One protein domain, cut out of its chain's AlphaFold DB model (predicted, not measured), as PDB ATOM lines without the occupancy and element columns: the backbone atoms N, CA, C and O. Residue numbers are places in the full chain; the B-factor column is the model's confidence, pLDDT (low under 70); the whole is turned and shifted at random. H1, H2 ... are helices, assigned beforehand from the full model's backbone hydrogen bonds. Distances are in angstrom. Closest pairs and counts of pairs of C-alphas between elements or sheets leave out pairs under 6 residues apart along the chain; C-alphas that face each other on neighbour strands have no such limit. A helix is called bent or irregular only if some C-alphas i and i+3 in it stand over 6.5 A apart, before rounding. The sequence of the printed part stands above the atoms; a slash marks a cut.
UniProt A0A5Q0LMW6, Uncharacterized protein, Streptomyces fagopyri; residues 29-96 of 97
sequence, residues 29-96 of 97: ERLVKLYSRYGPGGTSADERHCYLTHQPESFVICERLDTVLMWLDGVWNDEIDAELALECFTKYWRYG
ATOM      1  N   GLU A  29      -3.497 -10.090  44.024       86.19
ATOM      2  CA  GLU A  29      -4.775 -10.223  43.312       86.19
ATOM      3  C   GLU A  29      -4.596 -10.306  41.791       86.19
ATOM      4  O   GLU A  29      -5.294 -11.062  41.110       86.19
ATOM      5  N   ARG A  30      -3.640  -9.543  41.252       83.81
ATOM      6  CA  ARG A  30      -3.331  -9.491  39.819       83.81
ATOM      7  C   ARG A  30      -2.658 -10.789  39.368       83.81
ATOM      8  O   ARG A  30      -3.028 -11.338  38.335       83.81
ATOM      9  N   LEU A  31      -1.754 -11.326  40.188       84.56
ATOM     10  CA  LEU A  31      -1.100 -12.620  39.972       84.56
ATOM     11  C   LEU A  31      -2.101 -13.774  40.026       84.56
ATOM     12  O   LEU A  31      -2.096 -14.623  39.141       84.56
ATOM     13  N   VAL A  32      -3.002 -13.783  41.013       85.88
ATOM     14  CA  VAL A  32      -4.056 -14.804  41.115       85.88
ATOM     15  C   VAL A  32      -4.934 -14.790  39.865       85.88
ATOM     16  O   VAL A  32      -5.185 -15.852  39.298       85.88
ATOM     17  N   LYS A  33      -5.349 -13.613  39.381       83.88
ATOM     18  CA  LYS A  33      -6.132 -13.496  38.137       83.88
ATOM     19  C   LYS A  33      -5.363 -13.998  36.915       83.88
ATOM     20  O   LYS A  33      -5.934 -14.744  36.122       83.88
ATOM     21  N   LEU A  34      -4.088 -13.626  36.785       82.75
ATOM     22  CA  LEU A  34      -3.232 -14.053  35.678       82.75
ATOM     23  C   LEU A  34      -3.097 -15.582  35.646       82.75
ATOM     24  O   LEU A  34      -3.433 -16.204  34.641       82.75
ATOM     25  N   TYR A  35      -2.671 -16.200  36.750       81.56
ATOM     26  CA  TYR A  35      -2.427 -17.643  36.790       81.56
ATOM     27  C   TYR A  35      -3.714 -18.474  36.792       81.56
ATOM     28  O   TYR A  35      -3.726 -19.554  36.213       81.56
ATOM     29  N   SER A  36      -4.821 -17.977  37.352       80.00
ATOM     30  CA  SER A  36      -6.112 -18.688  37.275       80.00
ATOM     31  C   SER A  36      -6.658 -18.751  35.847       80.00
ATOM     32  O   SER A  36      -7.383 -19.681  35.497       80.00
ATOM     33  N   ARG A  37      -6.336 -17.754  35.015       76.19
ATOM     34  CA  ARG A  37      -6.842 -17.666  33.644       76.19
ATOM     35  C   ARG A  37      -5.890 -18.296  32.634       76.19
ATOM     36  O   ARG A  37      -6.344 -19.060  31.790       76.19
ATOM     37  N   TYR A  38      -4.599 -18.012  32.755       72.31
ATOM     38  CA  TYR A  38      -3.586 -18.370  31.761       72.31
ATOM     39  C   TYR A  38      -2.522 -19.329  32.292       72.31
ATOM     40  O   TYR A  38      -1.686 -19.770  31.519       72.31
ATOM     41  N   GLY A  39      -2.492 -19.624  33.594       70.94
ATOM     42  CA  GLY A  39      -1.543 -20.576  34.169       70.94
ATOM     43  C   GLY A  39      -1.927 -22.038  33.906       70.94
ATOM     44  O   GLY A  39      -2.984 -22.314  33.333       70.94
ATOM     45  N   PRO A  40      -1.100 -22.993  34.363       67.88
ATOM     46  CA  PRO A  40      -1.359 -24.419  34.189       67.88
ATOM     47  C   PRO A  40      -2.732 -24.826  34.749       67.88
ATOM     48  O   PRO A  40      -2.986 -24.694  35.944       67.88
ATOM     49  N   GLY A  41      -3.620 -25.324  33.883       69.56
ATOM     50  CA  GLY A  41      -4.989 -25.712  34.257       69.56
ATOM     51  C   GLY A  41      -5.999 -24.558  34.332       69.56
ATOM     52  O   GLY A  41      -7.134 -24.774  34.760       69.56
ATOM     53  N   GLY A  42      -5.611 -23.349  33.919       67.12
ATOM     54  CA  GLY A  42      -6.492 -22.190  33.817       67.12
ATOM     55  C   GLY A  42      -7.484 -22.272  32.653       67.12
ATOM     56  O   GLY A  42      -7.342 -23.066  31.723       67.12
ATOM     57  N   THR A  43      -8.507 -21.416  32.687       65.88
ATOM     58  CA  THR A  43      -9.629 -21.422  31.723       65.88
ATOM     59  C   THR A  43      -9.210 -21.131  30.275       65.88
ATOM     60  O   THR A  43      -9.942 -21.449  29.340       65.88
ATOM     61  N   SER A  44      -8.047 -20.513  30.076       65.38
ATOM     62  CA  SER A  44      -7.495 -20.109  28.780       65.38
ATOM     63  C   SER A  44      -6.025 -20.516  28.645       65.38
ATOM     64  O   SER A  44      -5.246 -19.804  28.017       65.38
ATOM     65  N   ALA A  45      -5.643 -21.647  29.243       61.25
ATOM     66  CA  ALA A  45      -4.304 -22.220  29.143       61.25
ATOM     67  C   ALA A  45      -4.043 -22.782  27.729       61.25
ATOM     68  O   ALA A  45      -4.043 -23.990  27.509       61.25
ATOM     69  N   ASP A  46      -3.881 -21.899  26.743       67.81
ATOM     70  CA  ASP A  46      -3.349 -22.255  25.428       67.81
ATOM     71  C   ASP A  46      -1.821 -22.252  25.509       67.81
ATOM     72  O   ASP A  46      -1.199 -21.190  25.608       67.81
ATOM     73  N   GLU A  47      -1.215 -23.438  25.460       61.28
ATOM     74  CA  GLU A  47       0.236 -23.627  25.571       61.28
ATOM     75  C   GLU A  47       1.029 -22.806  24.545       61.28
ATOM     76  O   GLU A  47       2.158 -22.421  24.835       61.28
ATOM     77  N   ARG A  48       0.458 -22.474  23.377       62.12
ATOM     78  CA  ARG A  48       1.164 -21.675  22.357       62.12
ATOM     79  C   ARG A  48       1.331 -20.209  22.745       62.12
ATOM     80  O   ARG A  48       2.323 -19.597  22.370       62.12
ATOM     81  N   HIS A  49       0.374 -19.652  23.483       60.69
ATOM     82  CA  HIS A  49       0.336 -18.226  23.831       60.69
ATOM     83  C   HIS A  49       0.643 -17.966  25.307       60.69
ATOM     84  O   HIS A  49       1.047 -16.866  25.679       60.69
ATOM     85  N   CYS A  50       0.477 -18.986  26.149       64.81
ATOM     86  CA  CYS A  50       0.660 -18.899  27.591       64.81
ATOM     87  C   CYS A  50       1.917 -19.622  28.074       64.81
ATOM     88  O   CYS A  50       2.140 -19.654  29.270       64.81
ATOM     89  N   TYR A  51       2.775 -20.167  27.205       67.38
ATOM     90  CA  TYR A  51       3.952 -20.948  27.619       67.38
ATOM     91  C   TYR A  51       4.759 -20.329  28.783       67.38
ATOM     92  O   TYR A  51       5.205 -21.044  29.678       67.38
ATOM     93  N   LEU A  52       4.884 -18.996  28.830       68.00
ATOM     94  CA  LEU A  52       5.574 -18.295  29.914       68.00
ATOM     95  C   LEU A  52       4.909 -18.474  31.285       68.00
ATOM     96  O   LEU A  52       5.632 -18.702  32.245       68.00
ATOM     97  N   THR A  53       3.576 -18.443  31.408       71.81
ATOM     98  CA  THR A  53       2.871 -18.628  32.701       71.81
ATOM     99  C   THR A  53       3.036 -20.038  33.276       71.81
ATOM    100  O   THR A  53       2.697 -20.268  34.436       71.81
ATOM    101  N   HIS A  54       3.543 -20.979  32.476       70.81
ATOM    102  CA  HIS A  54       3.874 -22.338  32.898       70.81
ATOM    103  C   HIS A  54       5.318 -22.460  33.411       70.81
ATOM    104  O   HIS A  54       5.705 -23.526  33.890       70.81
ATOM    105  N   GLN A  55       6.117 -21.395  33.317       71.75
ATOM    106  CA  GLN A  55       7.507 -21.348  33.755       71.75
ATOM    107  C   GLN A  55       7.625 -20.491  35.027       71.75
ATOM    108  O   GLN A  55       6.990 -19.440  35.109       71.75
ATOM    109  N   PRO A  56       8.443 -20.871  36.027       66.56
ATOM    110  CA  PRO A  56       8.662 -20.034  37.214       66.56
ATOM    111  C   PRO A  56       9.206 -18.636  36.859       66.56
ATOM    112  O   PRO A  56       8.995 -17.667  37.592       66.56
ATOM    113  N   GLU A  57       9.850 -18.520  35.701       73.31
ATOM    114  CA  GLU A  57      10.337 -17.294  35.086       73.31
ATOM    115  C   GLU A  57       9.250 -16.221  34.853       73.31
ATOM    116  O   GLU A  57       9.574 -15.031  34.925       73.31
ATOM    117  N   SER A  58       7.969 -16.574  34.646       77.25
ATOM    118  CA  SER A  58       6.902 -15.573  34.427       77.25
ATOM    119  C   SER A  58       6.739 -14.603  35.581       77.25
ATOM    120  O   SER A  58       6.358 -13.453  35.378       77.25
ATOM    121  N   PHE A  59       7.030 -15.051  36.801       77.44
ATOM    122  CA  PHE A  59       6.884 -14.218  37.981       77.44
ATOM    123  C   PHE A  59       7.885 -13.055  37.995       77.44
ATOM    124  O   PHE A  59       7.520 -11.921  38.304       77.44
ATOM    125  N   VAL A  60       9.123 -13.324  37.581       79.06
ATOM    126  CA  VAL A  60      10.163 -12.300  37.426       79.06
ATOM    127  C   VAL A  60       9.828 -11.359  36.272       79.06
ATOM    128  O   VAL A  60       9.993 -10.150  36.402       79.06
ATOM    129  N   ILE A  61       9.301 -11.883  35.164       77.69
ATOM    130  CA  ILE A  61       8.880 -11.065  34.018       77.69
ATOM    131  C   ILE A  61       7.769 -10.088  34.431       77.69
ATOM    132  O   ILE A  61       7.860  -8.905  34.115       77.69
ATOM    133  N   CYS A  62       6.762 -10.534  35.196       82.19
ATOM    134  CA  CYS A  62       5.719  -9.654  35.741       82.19
ATOM    135  C   CYS A  62       6.293  -8.508  36.583       82.19
ATOM    136  O   CYS A  62       5.848  -7.368  36.451       82.19
ATOM    137  N   GLU A  63       7.264  -8.805  37.450       84.50
ATOM    138  CA  GLU A  63       7.915  -7.785  38.277       84.50
ATOM    139  C   GLU A  63       8.683  -6.787  37.407       84.50
ATOM    140  O   GLU A  63       8.473  -5.580  37.518       84.50
ATOM    141  N   ARG A  64       9.500  -7.279  36.470       80.00
ATOM    142  CA  ARG A  64      10.316  -6.437  35.586       80.00
ATOM    143  C   ARG A  64       9.477  -5.583  34.632       80.00
ATOM    144  O   ARG A  64       9.864  -4.450  34.352       80.00
ATOM    145  N   LEU A  65       8.312  -6.063  34.191       78.62
ATOM    146  CA  LEU A  65       7.341  -5.279  33.411       78.62
ATOM    147  C   LEU A  65       6.775  -4.073  34.178       78.62
ATOM    148  O   LEU A  65       6.404  -3.070  33.550       78.62
ATOM    149  N   ASP A  66       6.686  -4.176  35.505       78.88
ATOM    150  CA  ASP A  66       6.193  -3.110  36.381       78.88
ATOM    151  C   ASP A  66       7.333  -2.177  36.838       78.88
ATOM    152  O   ASP A  66       7.087  -0.988  37.044       78.88
ATOM    153  N   THR A  67       8.574  -2.667  36.964       76.75
ATOM    154  CA  THR A  67       9.686  -1.894  37.555       76.75
ATOM    155  C   THR A  67      10.729  -1.379  36.564       76.75
ATOM    156  O   THR A  67      11.262  -0.289  36.776       76.75
ATOM    157  N   VAL A  68      11.032  -2.104  35.480       77.06
ATOM    158  CA  VAL A  68      12.125  -1.780  34.536       77.06
ATOM    159  C   VAL A  68      11.824  -2.200  33.085       77.06
ATOM    160  O   VAL A  68      12.649  -2.822  32.415       77.06
ATOM    161  N   LEU A  69      10.651  -1.810  32.568       70.44
ATOM    162  CA  LEU A  69      10.151  -2.184  31.233       70.44
ATOM    163  C   LEU A  69      11.183  -2.039  30.096       70.44
ATOM    164  O   LEU A  69      11.401  -2.986  29.353       70.44
ATOM    165  N   MET A  70      11.858  -0.885  29.986       67.75
ATOM    166  CA  MET A  70      12.795  -0.624  28.875       67.75
ATOM    167  C   MET A  70      14.002  -1.569  28.865       67.75
ATOM    168  O   MET A  70      14.581  -1.830  27.816       67.75
ATOM    169  N   TRP A  71      14.413  -2.048  30.038       68.19
ATOM    170  CA  TRP A  71      15.545  -2.958  30.150       68.19
ATOM    171  C   TRP A  71      15.135  -4.394  29.808       68.19
ATOM    172  O   TRP A  71      15.898  -5.110  29.167       68.19
ATOM    173  N   LEU A  72      13.907  -4.779  30.172       66.94
ATOM    174  CA  LEU A  72      13.331  -6.060  29.777       66.94
ATOM    175  C   LEU A  72      13.202  -6.160  28.252       66.94
ATOM    176  O   LEU A  72      13.656  -7.150  27.691       66.94
ATOM    177  N   ASP A  73      12.688  -5.123  27.584       65.56
ATOM    178  CA  ASP A  73      12.582  -5.090  26.116       65.56
ATOM    179  C   ASP A  73      13.956  -5.255  25.438       65.56
ATOM    180  O   ASP A  73      14.084  -5.965  24.443       65.56
ATOM    181  N   GLY A  74      15.004  -4.642  26.000       63.72
ATOM    182  CA  GLY A  74      16.367  -4.733  25.469       63.72
ATOM    183  C   GLY A  74      16.979  -6.133  25.557       63.72
ATOM    184  O   GLY A  74      17.621  -6.569  24.612       63.72
ATOM    185  N   VAL A  75      16.771  -6.850  26.667       64.88
ATOM    186  CA  VAL A  75      17.285  -8.224  26.841       64.88
ATOM    187  C   VAL A  75      16.442  -9.242  26.066       64.88
ATOM    188  O   VAL A  75      16.948 -10.272  25.631       64.88
ATOM    189  N   TRP A  76      15.152  -8.961  25.899       65.44
ATOM    190  CA  TRP A  76      14.191  -9.883  25.306       65.44
ATOM    191  C   TRP A  76      14.209  -9.886  23.772       65.44
ATOM    192  O   TRP A  76      14.036 -10.939  23.167       65.44
ATOM    193  N   ASN A  77      14.469  -8.738  23.138       59.81
ATOM    194  CA  ASN A  77      14.555  -8.624  21.676       59.81
ATOM    195  C   ASN A  77      15.750  -9.373  21.051       59.81
ATOM    196  O   ASN A  77      15.753  -9.604  19.843       59.81
ATOM    197  N   ASP A  78      16.739  -9.778  21.852       60.09
ATOM    198  CA  ASP A  78      17.905 -10.534  21.381       60.09
ATOM    199  C   ASP A  78      17.654 -12.062  21.291       60.09
ATOM    200  O   ASP A  78      18.480 -12.782  20.724       60.09
ATOM    201  N   GLU A  79      16.515 -12.581  21.782       54.78
ATOM    202  CA  GLU A  79      16.100 -13.986  21.605       54.78
ATOM    203  C   GLU A  79      14.895 -14.106  20.642       54.78
ATOM    204  O   GLU A  79      13.852 -13.478  20.801       54.78
ATOM    205  N   ILE A  80      15.046 -14.922  19.595       44.88
ATOM    206  CA  ILE A  80      14.096 -15.086  18.476       44.88
ATOM    207  C   ILE A  80      12.725 -15.640  18.936       44.88
ATOM    208  O   ILE A  80      12.660 -16.475  19.835       44.88
ATOM    209  N   ASP A  81      11.641 -15.196  18.274       52.91
ATOM    210  CA  ASP A  81      10.202 -15.480  18.523       52.91
ATOM    211  C   ASP A  81       9.632 -14.979  19.865       52.91
ATOM    212  O   ASP A  81       8.451 -15.160  20.179       52.91
ATOM    213  N   ALA A  82      10.446 -14.274  20.646       53.94
ATOM    214  CA  ALA A  82      10.077 -13.795  21.964       53.94
ATOM    215  C   ALA A  82       9.174 -12.539  21.907       53.94
ATOM    216  O   ALA A  82       8.359 -12.330  22.809       53.94
ATOM    217  N   GLU A  83       9.248 -11.740  20.838       55.78
ATOM    218  CA  GLU A  83       8.506 -10.476  20.678       55.78
ATOM    219  C   GLU A  83       6.981 -10.681  20.801       55.78
ATOM    220  O   GLU A  83       6.321 -10.009  21.596       55.78
ATOM    221  N   LEU A  84       6.430 -11.707  20.138       62.19
ATOM    222  CA  LEU A  84       5.006 -12.061  20.237       62.19
ATOM    223  C   LEU A  84       4.625 -12.599  21.623       62.19
ATOM    224  O   LEU A  84       3.542 -12.298  22.127       62.19
ATOM    225  N   ALA A  85       5.500 -13.382  22.259       63.38
ATOM    226  CA  ALA A  85       5.233 -13.962  23.573       63.38
ATOM    227  C   ALA A  85       5.220 -12.894  24.679       63.38
ATOM    228  O   ALA A  85       4.315 -12.895  25.516       63.38
ATOM    229  N   LEU A  86       6.172 -11.954  24.671       68.19
ATOM    230  CA  LEU A  86       6.207 -10.853  25.636       68.19
ATOM    231  C   LEU A  86       5.124  -9.824  25.364       68.19
ATOM    232  O   LEU A  86       4.531  -9.329  26.319       68.19
ATOM    233  N   GLU A  87       4.814  -9.518  24.105       70.06
ATOM    234  CA  GLU A  87       3.715  -8.610  23.786       70.06
ATOM    235  C   GLU A  87       2.376  -9.183  24.278       70.06
ATOM    236  O   GLU A  87       1.613  -8.487  24.958       70.06
ATOM    237  N   CYS A  88       2.105 -10.467  24.016       69.25
ATOM    238  CA  CYS A  88       0.922 -11.159  24.533       69.25
ATOM    239  C   CYS A  88       0.910 -11.192  26.066       69.25
ATOM    240  O   CYS A  88      -0.080 -10.798  26.683       69.25
ATOM    241  N   PHE A  89       2.023 -11.572  26.695       73.94
ATOM    242  CA  PHE A  89       2.127 -11.630  28.152       73.94
ATOM    243  C   PHE A  89       1.958 -10.253  28.807       73.94
ATOM    244  O   PHE A  89       1.249 -10.112  29.804       73.94
ATOM    245  N   THR A  90       2.527  -9.208  28.208       76.00
ATOM    246  CA  THR A  90       2.360  -7.817  28.644       76.00
ATOM    247  C   THR A  90       0.904  -7.391  28.540       76.00
ATOM    248  O   THR A  90       0.386  -6.765  29.469       76.00
ATOM    249  N   LYS A  91       0.207  -7.763  27.456       75.69
ATOM    250  CA  LYS A  91      -1.228  -7.491  27.307       75.69
ATOM    251  C   LYS A  91      -2.051  -8.187  28.392       75.69
ATOM    252  O   LYS A  91      -2.916  -7.548  28.995       75.69
ATOM    253  N   TYR A  92      -1.740  -9.441  28.707       77.06
ATOM    254  CA  TYR A  92      -2.392 -10.183  29.789       77.06
ATOM    255  C   TYR A  92      -2.128  -9.555  31.159       77.06
ATOM    256  O   TYR A  92      -3.054  -9.380  31.952       77.06
ATOM    257  N   TRP A  93      -0.890  -9.144  31.427       79.44
ATOM    258  CA  TRP A  93      -0.480  -8.603  32.720       79.44
ATOM    259  C   TRP A  93      -0.956  -7.168  32.984       79.44
ATOM    260  O   TRP A  93      -1.329  -6.839  34.117       79.44
ATOM    261  N   ARG A  94      -0.941  -6.304  31.961       78.31
ATOM    262  CA  ARG A  94      -1.336  -4.889  32.076       78.31
ATOM    263  C   ARG A  94      -2.825  -4.658  31.877       78.31
ATOM    264  O   ARG A  94      -3.380  -3.773  32.522       78.31
ATOM    265  N   TYR A  95      -3.461  -5.428  30.996       76.12
ATOM    266  CA  TYR A  95      -4.835  -5.163  30.561       76.12
ATOM    267  C   TYR A  95      -5.813  -6.305  30.861       76.12
ATOM    268  O   TYR A  95      -7.017  -6.106  30.721       76.12
ATOM    269  N   GLY A  96      -5.341  -7.478  31.305       64.81
ATOM    270  CA  GLY A  96      -6.207  -8.610  31.657       64.81
ATOM    271  C   GLY A  96      -6.990  -9.196  30.476       64.81
ATOM    272  O   GLY A  96      -8.047  -9.790  30.696       64.81
TER     273      GLY A  96
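AT A GLANCE: This is residues 29 to 96 of the 97 residues of an uncharacterized protein of Streptomyces fagopyri (UniProt A0A5Q0LMW6). Five short helices make a small cluster with the longest, H5, running obliquely through its middle. H1 and H4 sit at opposite ends of the long axis, and H2 and H3 lie between them along one side of H5, so that the four shorter helices form an arc joined by few contacts. The printed part has 68 residues, with five named helices, H1 to H5 in that order, and no named strand; the class is all helix. The whole is compact, with a radius of gyration of the C-alphas of 11.4 A, and rounded, spanning 31 by 24 by 20 A.

IN THESE COORDINATES: H5, residues 82 to 95, is 19.3 A long, from C-alpha 82 at (10.077, -13.795, 21.964) to C-alpha 95 at (-4.835, -5.163, 30.561). H3, residues 57 to 67, is 15.6 A long. H1, residues 29 to 38, is 14.2 A long and begins with C-alpha 29 at (-4.775, -10.223, 43.312). H4, residues 69 to 76, is 10.5 A long. H2, residues 47 to 54, is 8.3 A long and irregular: C-alphas 49 and 52 are 8.0 A apart.

HOW THE PARTS SIT: H5 touches H2 with residues 85 to 89 alone; their closest C-alphas, those of His 49 and Ala 85, are 6.5 A apart. These two run the same way at a steep tilt of 68 degrees, only just short of about perpendicular. H5 only just touches H1, with 3 pairs of C-alphas within 8 A and with residues 92 to 93 alone; the closest C-alphas are those of Leu 34 and Trp 93, 6.8 A apart, and the tilt is steep, 50 degrees, opposite ways. H5 and H3 are close but not clearly touching, with the closest C-alphas, of Cys 62 and Trp 93, 7.0 A apart. H5 and H4 are likewise close but not clearly touching, at a shallow tilt of 27 degrees, opposite ways; their closest C-alphas, of Trp 76 and Ala 82, are 6.6 A apart. H1 and H2 form a helical hairpin and only just touch, with 3 pairs of C-alphas within 8 A, the closest being Tyr 38 and Cys 50 at 6.0 A. H3 and H4 form another and only just touch, also with 3 pairs; the C-alphas of Arg 64 and Leu 72 are the closest, 6.6 A apart, and the tilt of 38 degrees is only just steep. The packing is mostly crossed: of the 4 pairs of helices that touch, 0 are at a shallow tilt. H1 and H3 are near each other, while H4 is apart from H1 and H2. Every O i to N i+4 pair is within hydrogen-bond range in H1, H3, H4 and H5; in H2 it is 1 of 4, beside 2 of 5 O i to N i+3 pairs.

THE WHOLE: The C-alphas of Glu 29 and Ile 80, the two farthest apart, are 31.6 A apart. The printed part has no cut. The link from H1 to H2 is short, and the other three are tight. The mean pLDDT of the printed part is 70.7, with 33 residues under 70, among them residues 40 to 52 and 70 to 86.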